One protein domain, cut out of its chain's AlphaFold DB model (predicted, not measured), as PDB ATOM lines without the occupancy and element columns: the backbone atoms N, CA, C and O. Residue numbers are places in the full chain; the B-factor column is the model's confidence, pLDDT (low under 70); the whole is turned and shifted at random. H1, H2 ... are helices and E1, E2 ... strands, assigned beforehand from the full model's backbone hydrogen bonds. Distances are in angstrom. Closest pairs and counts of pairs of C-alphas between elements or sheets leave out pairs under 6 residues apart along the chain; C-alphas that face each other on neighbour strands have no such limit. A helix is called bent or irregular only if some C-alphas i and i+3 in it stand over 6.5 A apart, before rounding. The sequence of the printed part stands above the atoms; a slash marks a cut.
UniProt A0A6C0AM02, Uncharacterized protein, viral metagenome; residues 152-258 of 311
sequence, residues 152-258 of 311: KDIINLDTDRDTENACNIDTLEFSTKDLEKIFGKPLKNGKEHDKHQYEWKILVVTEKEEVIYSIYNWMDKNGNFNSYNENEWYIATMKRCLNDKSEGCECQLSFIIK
ATOM      1  N   LYS A 152      18.447   8.462  18.848       42.62
ATOM      2  CA  LYS A 152      19.204   7.725  17.840       42.62
ATOM      3  C   LYS A 152      20.653   7.562  18.255       42.62
ATOM      4  O   LYS A 152      21.210   6.491  18.072       42.62
ATOM      5  N   ASP A 153      21.241   8.623  18.805       43.97
ATOM      6  CA  ASP A 153      22.653   8.630  19.170       43.97
ATOM      7  C   ASP A 153      22.960   9.662  20.267       43.97
ATOM      8  O   ASP A 153      22.248  10.665  20.416       43.97
ATOM      9  N   ILE A 154      24.026   9.406  21.025       54.94
ATOM     10  CA  ILE A 154      24.595  10.312  22.020       54.94
ATOM     11  C   ILE A 154      26.112  10.355  21.857       54.94
ATOM     12  O   ILE A 154      26.808   9.374  22.106       54.94
ATOM     13  N   ILE A 155      26.624  11.533  21.504       56.62
ATOM     14  CA  ILE A 155      28.031  11.735  21.149       56.62
ATOM     15  C   ILE A 155      28.684  12.676  22.159       56.62
ATOM     16  O   ILE A 155      28.210  13.794  22.363       56.62
ATOM     17  N   ASN A 156      29.800  12.250  22.758       60.16
ATOM     18  CA  ASN A 156      30.653  13.132  23.552       60.16
ATOM     19  C   ASN A 156      31.519  13.987  22.607       60.16
ATOM     20  O   ASN A 156      32.119  13.478  21.660       60.16
ATOM     21  N   LEU A 157      31.523  15.299  22.812       56.16
ATOM     22  CA  LEU A 157      32.160  16.275  21.938       56.16
ATOM     23  C   LEU A 157      33.496  16.718  22.541       56.16
ATOM     24  O   LEU A 157      33.524  17.416  23.547       56.16
ATOM     25  N   ASP A 158      34.593  16.425  21.843       49.31
ATOM     26  CA  ASP A 158      35.960  16.802  22.247       49.31
ATOM     27  C   ASP A 158      36.324  18.273  21.947       49.31
ATOM     28  O   ASP A 158      37.479  18.678  22.088       49.31
ATOM     29  N   THR A 159      35.375  19.087  21.467       48.59
ATOM     30  CA  THR A 159      35.667  20.427  20.928       48.59
ATOM     31  C   THR A 159      35.029  21.568  21.711       48.59
ATOM     32  O   THR A 159      33.982  21.444  22.347       48.59
ATOM     33  N   ASP A 160      35.692  22.720  21.612       47.22
ATOM     34  CA  ASP A 160      35.403  23.995  22.269       47.22
ATOM     35  C   ASP A 160      34.143  24.676  21.689       47.22
ATOM     36  O   ASP A 160      34.178  25.793  21.186       47.22
ATOM     37  N   ARG A 161      33.004  23.969  21.661       49.19
ATOM     38  CA  ARG A 161      31.711  24.596  21.355       49.19
ATOM     39  C   ARG A 161      31.305  25.477  22.531       49.19
ATOM     40  O   ARG A 161      31.254  24.974  23.653       49.19
ATOM     41  N   ASP A 162      31.019  26.750  22.271       52.50
ATOM     42  CA  ASP A 162      30.648  27.721  23.304       52.50
ATOM     43  C   ASP A 162      29.365  27.291  24.028       52.50
ATOM     44  O   ASP A 162      28.277  27.269  23.446       52.50
ATOM     45  N   THR A 163      29.496  26.956  25.312       54.75
ATOM     46  CA  THR A 163      28.387  26.606  26.214       54.75
ATOM     47  C   THR A 163      27.975  27.781  27.114       54.75
ATOM     48  O   THR A 163      27.140  27.634  28.004       54.75
ATOM     49  N   GLU A 164      28.488  28.986  26.839       56.06
ATOM     50  CA  GLU A 164      28.277  30.200  27.646       56.06
ATOM     51  C   GLU A 164      26.803  30.644  27.745       56.06
ATOM     52  O   GLU A 164      26.427  31.332  28.690       56.06
ATOM     53  N   ASN A 165      25.952  30.240  26.794       51.91
ATOM     54  CA  ASN A 165      24.534  30.620  26.724       51.91
ATOM     55  C   ASN A 165      23.575  29.507  27.186       51.91
ATOM     56  O   ASN A 165      22.438  29.439  26.709       51.91
ATOM     57  N   ALA A 166      24.007  28.620  28.082       58.81
ATOM     58  CA  ALA A 166      23.152  27.562  28.614       58.81
ATOM     59  C   ALA A 166      21.904  28.148  29.308       58.81
ATOM     60  O   ALA A 166      22.013  29.047  30.139       58.81
ATOM     61  N   CYS A 167      20.708  27.678  28.938       52.12
ATOM     62  CA  CYS A 167      19.446  28.331  29.322       52.12
ATOM     63  C   CYS A 167      18.627  27.571  30.376       52.12
ATOM     64  O   CYS A 167      17.617  28.089  30.830       52.12
ATOM     65  N   ASN A 168      19.045  26.372  30.776       58.31
ATOM     66  CA  ASN A 168      18.375  25.555  31.789       58.31
ATOM     67  C   ASN A 168      19.448  24.796  32.546       58.31
ATOM     68  O   ASN A 168      20.221  24.120  31.881       58.31
ATOM     69  N   ILE A 169      19.518  24.922  33.868       67.62
ATOM     70  CA  ILE A 169      20.516  24.249  34.704       67.62
ATOM     71  C   ILE A 169      19.759  23.457  35.760       67.62
ATOM     72  O   ILE A 169      18.899  24.023  36.430       67.62
ATOM     73  N   ASP A 170      20.078  22.176  35.895       76.56
ATOM     74  CA  ASP A 170      19.547  21.318  36.954       76.56
ATOM     75  C   ASP A 170      20.681  20.518  37.602       76.56
ATOM     76  O   ASP A 170      21.721  20.284  36.977       76.56
ATOM     77  N   THR A 171      20.493  20.112  38.853       84.81
ATOM     78  CA  THR A 171      21.444  19.267  39.576       84.81
ATOM     79  C   THR A 171      21.218  17.806  39.198       84.81
ATOM     80  O   THR A 171      20.094  17.309  39.186       84.81
ATOM     81  N   LEU A 172      22.298  17.080  38.924       87.94
ATOM     82  CA  LEU A 172      22.265  15.641  38.708       87.94
ATOM     83  C   LEU A 172      22.479  14.887  40.021       87.94
ATOM     84  O   LEU A 172      23.404  15.166  40.778       87.94
ATOM     85  N   GLU A 173      21.679  13.847  40.238       89.00
ATOM     86  CA  GLU A 173      21.808  12.939  41.388       89.00
ATOM     87  C   GLU A 173      22.857  11.824  41.187       89.00
ATOM     88  O   GLU A 173      22.959  10.908  42.000       89.00
ATOM     89  N   PHE A 174      23.630  11.873  40.097       90.31
ATOM     90  CA  PHE A 174      24.586  10.830  39.712       90.31
ATOM     91  C   PHE A 174      26.000  11.142  40.199       90.31
ATOM     92  O   PHE A 174      26.458  12.283  40.127       90.31
ATOM     93  N   SER A 175      26.726  10.113  40.645       91.62
ATOM     94  CA  SER A 175      28.124  10.276  41.049       91.62
ATOM     95  C   SER A 175      29.052  10.434  39.839       91.62
ATOM     96  O   SER A 175      28.730  10.011  38.727       91.62
ATOM     97  N   THR A 176      30.266  10.954  40.060       90.69
ATOM     98  CA  THR A 176      31.305  11.022  39.013       90.69
ATOM     99  C   THR A 176      31.549   9.661  38.356       90.69
ATOM    100  O   THR A 176      31.686   9.579  37.141       90.69
ATOM    101  N   LYS A 177      31.558   8.577  39.144       89.38
ATOM    102  CA  LYS A 177      31.774   7.220  38.621       89.38
ATOM    103  C   LYS A 177      30.626   6.758  37.730       89.38
ATOM    104  O   LYS A 177      30.879   6.121  36.714       89.38
ATOM    105  N   ASP A 178      29.388   7.074  38.099       91.44
ATOM    106  CA  ASP A 178      28.215   6.716  37.300       91.44
ATOM    107  C   ASP A 178      28.252   7.417  35.940       91.44
ATOM    108  O   ASP A 178      28.054   6.785  34.904       91.44
ATOM    109  N   LEU A 179      28.582   8.708  35.931       87.44
ATOM    110  CA  LEU A 179      28.711   9.482  34.698       87.44
ATOM    111  C   LEU A 179      29.885   8.991  33.838       87.44
ATOM    112  O   LEU A 179      29.724   8.842  32.627       87.44
ATOM    113  N   GLU A 180      31.027   8.643  34.443       86.62
ATOM    114  CA  GLU A 180      32.165   8.054  33.721       86.62
ATOM    115  C   GLU A 180      31.837   6.698  33.085       86.62
ATOM    116  O   GLU A 180      32.286   6.431  31.969       86.62
ATOM    117  N   LYS A 181      31.032   5.852  33.746       82.62
ATOM    118  CA  LYS A 181      30.577   4.574  33.169       82.62
ATOM    119  C   LYS A 181      29.782   4.771  31.874       82.62
ATOM    120  O   LYS A 181      29.768   3.879  31.030       82.62
ATOM    121  N   ILE A 182      29.101   5.908  31.720       82.00
ATOM    122  CA  ILE A 182      28.223   6.175  30.575       82.00
ATOM    123  C   ILE A 182      28.940   6.972  29.489       82.00
ATOM    124  O   ILE A 182      28.836   6.625  28.316       82.00
ATOM    125  N   PHE A 183      29.636   8.041  29.875       81.75
ATOM    126  CA  PHE A 183      30.179   9.042  28.952       81.75
ATOM    127  C   PHE A 183      31.711   9.024  28.859       81.75
ATOM    128  O   PHE A 183      32.291   9.786  28.083       81.75
ATOM    129  N   GLY A 184      32.383   8.174  29.642       82.94
ATOM    130  CA  GLY A 184      33.832   8.210  29.802       82.94
ATOM    131  C   GLY A 184      34.287   9.406  30.640       82.94
ATOM    132  O   GLY A 184      33.497  10.048  31.329       82.94
ATOM    133  N   LYS A 185      35.582   9.722  30.598       84.19
ATOM    134  CA  LYS A 185      36.133  10.832  31.389       84.19
ATOM    135  C   LYS A 185      35.687  12.194  30.836       84.19
ATOM    136  O   LYS A 185      35.668  12.356  29.616       84.19
ATOM    137  N   PRO A 186      35.380  13.172  31.703       86.12
ATOM    138  CA  PRO A 186      35.068  14.526  31.280       86.12
ATOM    139  C   PRO A 186      36.322  15.231  30.763       86.12
ATOM    140  O   PRO A 186      37.455  14.908  31.141       86.12
ATOM    141  N   LEU A 187      36.111  16.260  29.950       83.12
ATOM    142  CA  LEU A 187      37.166  17.188  29.575       83.12
ATOM    143  C   LEU A 187      37.519  18.057  30.782       83.12
ATOM    144  O   LEU A 187      36.642  18.516  31.506       83.12
ATOM    145  N   LYS A 188      38.812  18.311  30.990       82.75
ATOM    146  CA  LYS A 188      39.296  19.307  31.955       82.75
ATOM    147  C   LYS A 188      39.570  20.616  31.217       82.75
ATOM    148  O   LYS A 188      40.718  20.913  30.892       82.75
ATOM    149  N   ASN A 189      38.509  21.336  30.878       71.50
ATOM    150  CA  ASN A 189      38.540  22.507  30.000       71.50
ATOM    151  C   ASN A 189      38.165  23.827  30.695       71.50
ATOM    152  O   ASN A 189      38.191  24.861  30.032       71.50
ATOM    153  N   GLY A 190      37.882  23.818  32.002       66.19
ATOM    154  CA  GLY A 190      37.681  25.055  32.758       66.19
ATOM    155  C   GLY A 190      38.928  25.944  32.722       66.19
ATOM    156  O   GLY A 190      40.026  25.505  33.080       66.19
ATOM    157  N   LYS A 191      38.777  27.193  32.271       68.50
ATOM    158  CA  LYS A 191      39.837  28.214  32.269       68.50
ATOM    159  C   LYS A 191      40.119  28.701  33.695       68.50
ATOM    160  O   LYS A 191      39.331  28.488  34.610       68.50
ATOM    161  N   GLU A 192      41.227  29.425  33.884       58.78
ATOM    162  CA  GLU A 192      41.712  29.931  35.190       58.78
ATOM    163  C   GLU A 192      40.698  30.817  35.954       58.78
ATOM    164  O   GLU A 192      40.865  31.090  37.142       58.78
ATOM    165  N   HIS A 193      39.615  31.241  35.294       66.75
ATOM    166  CA  HIS A 193      38.537  32.055  35.865       66.75
ATOM    167  C   HIS A 193      37.138  31.473  35.631       66.75
ATOM    168  O   HIS A 193      36.141  32.136  35.937       66.75
ATOM    169  N   ASP A 194      37.049  30.257  35.096       71.75
ATOM    170  CA  ASP A 194      35.764  29.610  34.889       71.75
ATOM    171  C   ASP A 194      35.219  29.078  36.209       71.75
ATOM    172  O   ASP A 194      35.936  28.656  37.117       71.75
ATOM    173  N   LYS A 195      33.892  29.100  36.311       76.56
ATOM    174  CA  LYS A 195      33.177  28.609  37.491       76.56
ATOM    175  C   LYS A 195      33.003  27.086  37.499       76.56
ATOM    176  O   LYS A 195      32.435  26.554  38.446       76.56
ATOM    177  N   HIS A 196      33.492  26.407  36.465       82.25
ATOM    178  CA  HIS A 196      33.510  24.956  36.315       82.25
ATOM    179  C   HIS A 196      34.930  24.491  35.978       82.25
ATOM    180  O   HIS A 196      35.732  25.270  35.467       82.25
ATOM    181  N   GLN A 197      35.252  23.231  36.276       85.06
ATOM    182  CA  GLN A 197      36.582  22.656  36.029       85.06
ATOM    183  C   GLN A 197      36.541  21.523  34.999       85.06
ATOM    184  O   GLN A 197      37.481  21.358  34.215       85.06
ATOM    185  N   TYR A 198      35.471  20.738  35.035       86.88
ATOM    186  CA  TYR A 198      35.256  19.557  34.224       86.88
ATOM    187  C   TYR A 198      33.918  19.652  33.506       86.88
ATOM    188  O   TYR A 198      32.935  20.091  34.102       86.88
ATOM    189  N   GLU A 199      33.882  19.194  32.258       86.88
ATOM    190  CA  GLU A 199      32.691  19.238  31.418       86.88
ATOM    191  C   GLU A 199      32.618  18.010  30.497       86.88
ATOM    192  O   GLU A 199      33.591  17.638  29.839       86.88
ATOM    193  N   TRP A 200      31.440  17.397  30.412       87.12
ATOM    194  CA  TRP A 200      31.026  16.576  29.278       87.12
ATOM    195  C   TRP A 200      30.157  17.425  28.360       87.12
ATOM    196  O   TRP A 200      29.121  17.930  28.788       87.12
ATOM    197  N   LYS A 201      30.532  17.540  27.085       85.25
ATOM    198  CA  LYS A 201      29.692  18.167  26.056       85.25
ATOM    199  C   LYS A 201      29.025  17.066  25.254       85.25
ATOM    200  O   LYS A 201      29.700  16.287  24.598       85.25
ATOM    201  N   ILE A 202      27.706  16.988  25.303       83.62
ATOM    202  CA  ILE A 202      26.953  15.842  24.803       83.62
ATOM    203  C   ILE A 202      26.017  16.304  23.689       83.62
ATOM    204  O   ILE A 202      25.145  17.139  23.914       83.62
ATOM    205  N   LEU A 203      26.169  15.757  22.485       77.12
ATOM    206  CA  LEU A 203      25.197  15.915  21.406       77.12
ATOM    207  C   LEU A 203      24.194  14.768  21.472       77.12
ATOM    208  O   LEU A 203      24.566  13.613  21.282       77.12
ATOM    209  N   VAL A 204      22.929  15.090  21.708       73.50
ATOM    210  CA  VAL A 204      21.828  14.130  21.640       73.50
ATOM    211  C   VAL A 204      21.131  14.287  20.302       73.50
ATOM    212  O   VAL A 204      20.578  15.349  20.004       73.50
ATOM    213  N   VAL A 205      21.141  13.221  19.508       67.38
ATOM    214  CA  VAL A 205      20.460  13.168  18.215       67.38
ATOM    215  C   VAL A 205      19.136  12.442  18.398       67.38
ATOM    216  O   VAL A 205      19.087  11.263  18.753       67.38
ATOM    217  N   THR A 206      18.049  13.159  18.149       62.31
ATOM    218  CA  THR A 206      16.689  12.616  18.145       62.31
ATOM    219  C   THR A 206      16.185  12.508  16.708       62.31
ATOM    220  O   THR A 206      16.823  12.976  15.765       62.31
ATOM    221  N   GLU A 207      15.006  11.925  16.503       56.56
ATOM    222  CA  GLU A 207      14.352  11.947  15.186       56.56
ATOM    223  C   GLU A 207      14.062  13.356  14.657       56.56
ATOM    224  O   GLU A 207      13.984  13.548  13.443       56.56
ATOM    225  N   LYS A 208      13.878  14.327  15.556       57.59
ATOM    226  CA  LYS A 208      13.374  15.662  15.219       57.59
ATOM    227  C   LYS A 208      14.474  16.712  15.155       57.59
ATOM    228  O   LYS A 208      14.339  17.693  14.428       57.59
ATOM    229  N   GLU A 209      15.530  16.533  15.937       63.88
ATOM    230  CA  GLU A 209      16.548  17.555  16.154       63.88
ATOM    231  C   GLU A 209      17.809  17.003  16.818       63.88
ATOM    232  O   GLU A 209      17.809  15.927  17.422       63.88
ATOM    233  N   GLU A 210      18.857  17.817  16.765       68.50
ATOM    234  CA  GLU A 210      20.095  17.632  17.505       68.50
ATOM    235  C   GLU A 210      20.171  18.678  18.622       68.50
ATOM    236  O   GLU A 210      20.065  19.881  18.368       68.50
ATOM    237  N   VAL A 211      20.354  18.228  19.862       73.81
ATOM    238  CA  VAL A 211      20.406  19.104  21.038       73.81
ATOM    239  C   VAL A 211      21.723  18.908  21.765       73.81
ATOM    240  O   VAL A 211      22.115  17.787  22.081       73.81
ATOM    241  N   ILE A 212      22.402  20.019  22.050       78.94
ATOM    242  CA  ILE A 212      23.633  20.018  22.839       78.94
ATOM    243  C   ILE A 212      23.274  20.181  24.312       78.94
ATOM    244  O   ILE A 212      22.618  21.154  24.703       78.94
ATOM    245  N   TYR A 213      23.764  19.239  25.103       83.88
ATOM    246  CA  TYR A 213      23.786  19.274  26.552       83.88
ATOM    247  C   TYR A 213      25.221  19.435  27.041       83.88
ATOM    248  O   TYR A 213      26.179  19.069  26.360       83.88
ATOM    249  N   SER A 214      25.365  19.985  28.234       85.94
ATOM    250  CA  SER A 214      26.630  20.075  28.944       85.94
ATOM    251  C   SER A 214      26.423  19.584  30.369       85.94
ATOM    252  O   SER A 214      25.481  20.028  31.022       85.94
ATOM    253  N   ILE A 215      27.258  18.651  30.829       89.81
ATOM    254  CA  ILE A 215      27.300  18.205  32.224       89.81
ATOM    255  C   ILE A 215      28.614  18.677  32.824       89.81
ATOM    256  O   ILE A 215      29.673  18.271  32.357       89.81
ATOM    257  N   TYR A 216      28.572  19.506  33.857       88.19
ATOM    258  CA  TYR A 216      29.766  20.131  34.415       88.19
ATOM    259  C   TYR A 216      29.686  20.254  35.930       88.19
ATOM    260  O   TYR A 216      28.602  20.273  36.513       88.19
ATOM    261  N   ASN A 217      30.844  20.307  36.584       88.62
ATOM    262  CA  ASN A 217      30.911  20.590  38.014       88.62
ATOM    263  C   ASN A 217      30.939  22.106  38.238       88.62
ATOM    264  O   ASN A 217      31.449  22.841  37.401       88.62
ATOM    265  N   TRP A 218      30.447  22.586  39.376       84.31
ATOM    266  CA  TRP A 218      30.517  24.010  39.717       84.31
ATOM    267  C   TRP A 218      31.349  24.217  40.981       84.31
ATOM    268  O   TRP A 218      31.373  23.388  41.887       84.31
ATOM    269  N   MET A 219      32.053  25.340  41.024       81.81
ATOM    270  CA  MET A 219      32.682  25.879  42.222       81.81
ATOM    271  C   MET A 219      31.648  26.137  43.337       81.81
ATOM    272  O   MET A 219      30.573  26.691  43.105       81.81
ATOM    273  N   ASP A 220      31.968  25.785  44.573       80.00
ATOM    274  CA  ASP A 220      31.093  26.068  45.702       80.00
ATOM    275  C   ASP A 220      30.965  27.585  45.965       80.00
ATOM    276  O   ASP A 220      31.691  28.430  45.431       80.00
ATOM    277  N   LYS A 221      30.043  27.952  46.856       79.94
ATOM    278  CA  LYS A 221      29.832  29.347  47.285       79.94
ATOM    279  C   LYS A 221      31.065  30.013  47.915       79.94
ATOM    280  O   LYS A 221      31.080  31.233  48.054       79.94
ATOM    281  N   ASN A 222      32.056  29.229  48.341       83.00
ATOM    282  CA  ASN A 222      33.288  29.707  48.961       83.00
ATOM    283  C   ASN A 222      34.430  29.856  47.943       83.00
ATOM    284  O   ASN A 222      35.528  30.251  48.329       83.00
ATOM    285  N   GLY A 223      34.186  29.550  46.668       80.25
ATOM    286  CA  GLY A 223      35.191  29.639  45.621       80.25
ATOM    287  C   GLY A 223      36.052  28.380  45.456       80.25
ATOM    288  O   GLY A 223      37.104  28.451  44.828       80.25
ATOM    289  N   ASN A 224      35.643  27.240  46.019       83.44
ATOM    290  CA  ASN A 224      36.411  25.996  45.996       83.44
ATOM    291  C   ASN A 224      35.714  24.915  45.170       83.44
ATOM    292  O   ASN A 224      34.494  24.792  45.183       83.44
ATOM    293  N   PHE A 225      36.495  24.086  44.485       84.25
ATOM    294  CA  PHE A 225      35.982  22.861  43.877       84.25
ATOM    295  C   PHE A 225      36.029  21.710  44.880       84.25
ATOM    296  O   PHE A 225      36.986  21.588  45.652       84.25
ATOM    297  N   ASN A 226      35.025  20.835  44.825       83.62
ATOM    298  CA  ASN A 226      35.072  19.562  45.533       83.62
ATOM    299  C   ASN A 226      36.175  18.663  44.957       83.62
ATOM    300  O   ASN A 226      36.711  18.886  43.865       83.62
ATOM    301  N   SER A 227      36.513  17.608  45.697       86.75
ATOM    302  CA  SER A 227      37.368  16.562  45.148       86.75
ATOM    303  C   SER A 227      36.681  15.906  43.939       86.75
ATOM    304  O   SER A 227      35.457  15.827  43.871       86.75
ATOM    305  N   TYR A 228      37.460  15.416  42.969       86.00
ATOM    306  CA  TYR A 228      36.922  14.920  41.692       86.00
ATOM    307  C   TYR A 228      35.805  13.867  41.844       86.00
ATOM    308  O   TYR A 228      34.824  13.874  41.099       86.00
ATOM    309  N   ASN A 229      35.939  12.977  42.829       87.75
ATOM    310  CA  ASN A 229      34.970  11.911  43.094       87.75
ATOM    311  C   ASN A 229      33.736  12.383  43.879       87.75
ATOM    312  O   ASN A 229      32.747  11.660  43.928       87.75
ATOM    313  N   GLU A 230      33.807  13.562  44.495       86.38
ATOM    314  CA  GLU A 230      32.763  14.174  45.330       86.38
ATOM    315  C   GLU A 230      32.160  15.414  44.648       86.38
ATOM    316  O   GLU A 230      31.498  16.236  45.284       86.38
ATOM    317  N   ASN A 231      32.431  15.587  43.353       88.38
ATOM    318  CA  ASN A 231      31.842  16.659  42.574       88.38
ATOM    319  C   ASN A 231      30.320  16.516  42.547       88.38
ATOM    320  O   ASN A 231      29.786  15.441  42.270       88.38
ATOM    321  N   GLU A 232      29.646  17.636  42.785       89.00
ATOM    322  CA  GLU A 232      28.251  17.809  42.410       89.00
ATOM    323  C   GLU A 232      28.209  18.203  40.931       89.00
ATOM    324  O   GLU A 232      28.977  19.063  40.483       89.00
ATOM    325  N   TRP A 233      27.352  17.530  40.167       90.56
ATOM    326  CA  TRP A 233      27.264  17.695  38.722       90.56
ATOM    327  C   TRP A 233      25.974  18.401  38.348       90.56
ATOM    328  O   TRP A 233      24.908  18.092  38.873       90.56
ATOM    329  N   TYR A 234      26.076  19.317  37.399       87.56
ATOM    330  CA  TYR A 234      24.959  20.079  36.871       87.56
ATOM    331  C   TYR A 234      24.822  19.788  35.392       87.56
ATOM    332  O   TYR A 234      25.823  19.630  34.699       87.56
ATOM    333  N   ILE A 235      23.590  19.732  34.905       86.94
ATOM    334  CA  ILE A 235      23.298  19.558  33.490       86.94
ATOM    335  C   ILE A 235      22.643  20.801  32.928       86.94
ATOM    336  O   ILE A 235      21.757  21.385  33.550       86.94
ATOM    337  N   ALA A 236      23.055  21.183  31.727       81.94
ATOM    338  CA  ALA A 236      22.441  22.276  31.018       81.94
ATOM    339  C   ALA A 236      22.237  22.003  29.535       81.94
ATOM    340  O   ALA A 236      22.936  21.188  28.940       81.94
ATOM    341  N   THR A 237      21.279  22.701  28.925       77.31
ATOM    342  CA  THR A 237      21.023  22.639  27.480       77.31
ATOM    343  C   THR A 237      21.125  24.013  26.826       77.31
ATOM    344  O   THR A 237      20.774  25.039  27.417       77.31
ATOM    345  N   MET A 238      21.590  24.023  25.576       69.38
ATOM    346  CA  MET A 238      21.605  25.219  24.724       69.38
ATOM    347  C   MET A 238      20.229  25.530  24.123       69.38
ATOM    348  O   MET A 238      20.016  26.609  23.566       69.38
ATOM    349  N   LYS A 239      19.278  24.592  24.204       66.19
ATOM    350  CA  LYS A 239      17.950  24.765  23.628       66.19
ATOM    351  C   LYS A 239      17.034  25.518  24.592       66.19
ATOM    352  O   LYS A 239      16.788  25.085  25.715       66.19
ATOM    353  N   ARG A 240      16.486  26.640  24.117       55.22
ATOM    354  CA  ARG A 240      15.434  27.389  24.819       55.22
ATOM    355  C   ARG A 240      14.079  26.726  24.611       55.22
ATOM    356  O   ARG A 240      13.724  26.349  23.494       55.22
ATOM    357  N   CYS A 241      13.319  26.620  25.687       53.81
ATOM    358  CA  CYS A 241      11.971  26.085  25.690       53.81
ATOM    359  C   CYS A 241      11.001  27.224  25.322       53.81
ATOM    360  O   CYS A 241      10.968  28.258  25.978       53.81
ATOM    361  N   LEU A 242      10.238  27.085  24.231       48.53
ATOM    362  CA  LEU A 242       9.341  28.155  23.746       48.53
ATOM    363  C   LEU A 242       8.127  28.404  24.665       48.53
ATOM    364  O   LEU A 242       7.469  29.432  24.525       48.53
ATOM    365  N   ASN A 243       7.856  27.494  25.605       51.12
ATOM    366  CA  ASN A 243       6.751  27.577  26.565       51.12
ATOM    367  C   ASN A 243       7.174  28.140  27.938       51.12
ATOM    368  O   ASN A 243       6.397  28.058  28.889       51.12
ATOM    369  N   ASP A 244       8.375  28.714  28.061       45.84
ATOM    370  CA  ASP A 244       8.889  29.202  29.343       45.84
ATOM    371  C   ASP A 244       8.074  30.378  29.905       45.84
ATOM    372  O   ASP A 244       8.076  31.494  29.380       45.84
ATOM    373  N   LYS A 245       7.412  30.120  31.039       47.12
ATOM    374  CA  LYS A 245       6.936  31.134  31.994       47.12
ATOM    375  C   LYS A 245       7.546  30.959  33.394       47.12
ATOM    376  O   LYS A 245       7.160  31.691  34.303       47.12
ATOM    377  N   SER A 246       8.485  30.030  33.585       45.41
ATOM    378  CA  SER A 246       9.126  29.747  34.876       45.41
ATOM    379  C   SER A 246      10.589  29.335  34.703       45.41
ATOM    380  O   SER A 246      10.969  28.837  33.650       45.41
ATOM    381  N   GLU A 247      11.402  29.562  35.736       40.28
ATOM    382  CA  GLU A 247      12.803  29.134  35.805       40.28
ATOM    383  C   GLU A 247      12.895  27.600  35.701       40.28
ATOM    384  O   GLU A 247      12.417  26.894  36.585       40.28
ATOM    385  N   GLY A 248      13.497  27.098  34.618       46.97
ATOM    386  CA  GLY A 248      13.792  25.678  34.406       46.97
ATOM    387  C   GLY A 248      12.711  24.925  33.625       46.97
ATOM    388  O   GLY A 248      11.663  24.564  34.154       46.97
ATOM    389  N   CYS A 249      12.984  24.616  32.355       51.44
ATOM    390  CA  CYS A 249      12.115  23.752  31.556       51.44
ATOM    391  C   CYS A 249      12.478  22.264  31.768       51.44
ATOM    392  O   CYS A 249      13.322  21.693  31.073       51.44
ATOM    393  N   GLU A 250      11.795  21.623  32.723       53.00
ATOM    394  CA  GLU A 250      11.934  20.203  33.111       53.00
ATOM    395  C   GLU A 250      11.769  19.224  31.922       53.00
ATOM    396  O   GLU A 250      12.327  18.123  31.907       53.00
ATOM    397  N   CYS A 251      11.057  19.618  30.857       58.66
ATOM    398  CA  CYS A 251      10.748  18.720  29.739       58.66
ATOM    399  C   CYS A 251      11.938  18.405  28.815       58.66
ATOM    400  O   CYS A 251      11.912  17.376  28.147       58.66
ATOM    401  N   GLN A 252      12.983  19.243  28.776       65.50
ATOM    402  CA  GLN A 252      14.171  18.978  27.946       65.50
ATOM    403  C   GLN A 252      15.244  18.191  28.716       65.50
ATOM    404  O   GLN A 252      15.903  17.326  28.146       65.50
ATOM    405  N   LEU A 253      15.397  18.439  30.022       74.19
ATOM    406  CA  LEU A 253      16.406  17.763  30.851       74.19
ATOM    407  C   LEU A 253      15.949  16.375  31.332       74.19
ATOM    408  O   LEU A 253      16.757  15.451  31.410       74.19
ATOM    409  N   SER A 254      14.649  16.188  31.591       73.38
ATOM    410  CA  SER A 254      14.097  14.905  32.067       73.38
ATOM    411  C   SER A 254      14.435  13.721  31.160       73.38
ATOM    412  O   SER A 254      14.643  12.605  31.637       73.38
ATOM    413  N   PHE A 255      14.540  13.959  29.856       74.12
ATOM    414  CA  PHE A 255      14.858  12.927  28.884       74.12
ATOM    415  C   PHE A 255      16.280  12.373  29.027       74.12
ATOM    416  O   PHE A 255      16.470  11.159  29.090       74.12
ATOM    417  N   ILE A 256      17.281  13.249  29.120       78.50
ATOM    418  CA  ILE A 256      18.675  12.823  29.273       78.50
ATOM    419  C   ILE A 256      18.932  12.253  30.674       78.50
ATOM    420  O   ILE A 256      19.659  11.273  30.811       78.50
ATOM    421  N   ILE A 257      18.245  12.772  31.698       83.44
ATOM    422  CA  ILE A 257      18.250  12.185  33.045       83.44
ATOM    423  C   ILE A 257      17.702  10.754  33.000       83.44
ATOM    424  O   ILE A 257      18.322   9.842  33.545       83.44
ATOM    425  N   LYS A 258      16.574  10.525  32.315       81.31
ATOM    426  CA  LYS A 258      16.010   9.179  32.130       81.31
ATOM    427  C   LYS A 258      16.979   8.261  31.382       81.31
ATOM    428  O   LYS A 258      17.191   7.137  31.822       81.31
TER     429      LYS A 258
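What this domain is: This is residues 152 to 258 of the 311 residues of an uncharacterized protein of viral metagenome (UniProt A0A6C0AM02). A strongly twisted, curled wall of five antiparallel strands has two short helices, H1 and H2, on one face, H2 over strand E5 and H1 beside the strands. The long link of residues 157 to 167 passes across the opposite face, from E1 at one edge of the sheet to E2 at the other, and long loops of residues 184 to 198 and 218 to 232 extend the body beyond one end of the E3 and E4 hairpin. The printed part has 107 residues, under half of them in named elements, which follow as E1 E2 H1 E3 E4 E5 H2; the sheet's order is E1 E3 E4 E5 E2, and the class is mixed, helices and strands. The whole is compact, with a radius of gyration of the C-alphas of 13.7 A and spans of 38 by 30 by 25 A.

Where its parts are: E1, residues 152 to 156, begins at C-alpha 152 (19.204, 7.725, 17.840) and is 13.9 A long. E2 is residues 168 to 172, 12.7 A, and H1 is residues 176 to 183, 10.3 A. E3, residues 199 to 206, is 21.8 A long. E4, residues 210 to 217, is 23.4 A long and ends at C-alpha 217 (30.911, 20.590, 38.014). E5 is residues 233 to 237, 13.8 A. H2, residues 250 to 258, is 11.8 A long and ends at C-alpha 258 (16.010, 9.179, 32.130).

How they stand to each other: E3, E4 and E5 form a meander, each strand the antiparallel neighbour of the one before; E3 and E4 form a hairpin, as do E4 and E5. N 202 and O 213 are 2.8 A apart between E3 and E4, and N 214 and O 236 are 2.8 A apart between E4 and E5. At the edges, N 155 and O 203 are 2.9 A apart between E1 and E3, and N 172 and O 233 are 2.8 A apart between E5 and E2. H1 and H2 lie on the same face, giving two layers, helices on one face of a sheet. H2 lies over E5 at a height over the sheet of 8.0 A, slantwise to the strands at 55 degrees to E5 on the local plane; their closest C-alphas, those of Thr 237 and Leu 253, are 7.5 A apart. H1, at a height of 9.0 A, lies over none of the strands; its C-alpha of Phe 183 is 6.8 A from that of Asn 156 in E1, their closest pair. H1 and H2 are apart. In H1 every O i to N i+4 pair is within hydrogen-bond range, in H2 3 of 5. H2 is neither bent nor irregular, but only just: C-alphas 252 and 255 are 6.2 A apart.

The domain as a whole: The two C-alphas farthest apart, those of Glu 207 and Asn 222, are 42.6 A apart. The printed part has no cut. The links E1 to E2, H1 to E3, E4 to E5 and E5 to H2 are long. The mean pLDDT of the printed part is 72.3; residues 152 to 169, 190 to 193, 205 to 210 and 238 to 252 are under 70.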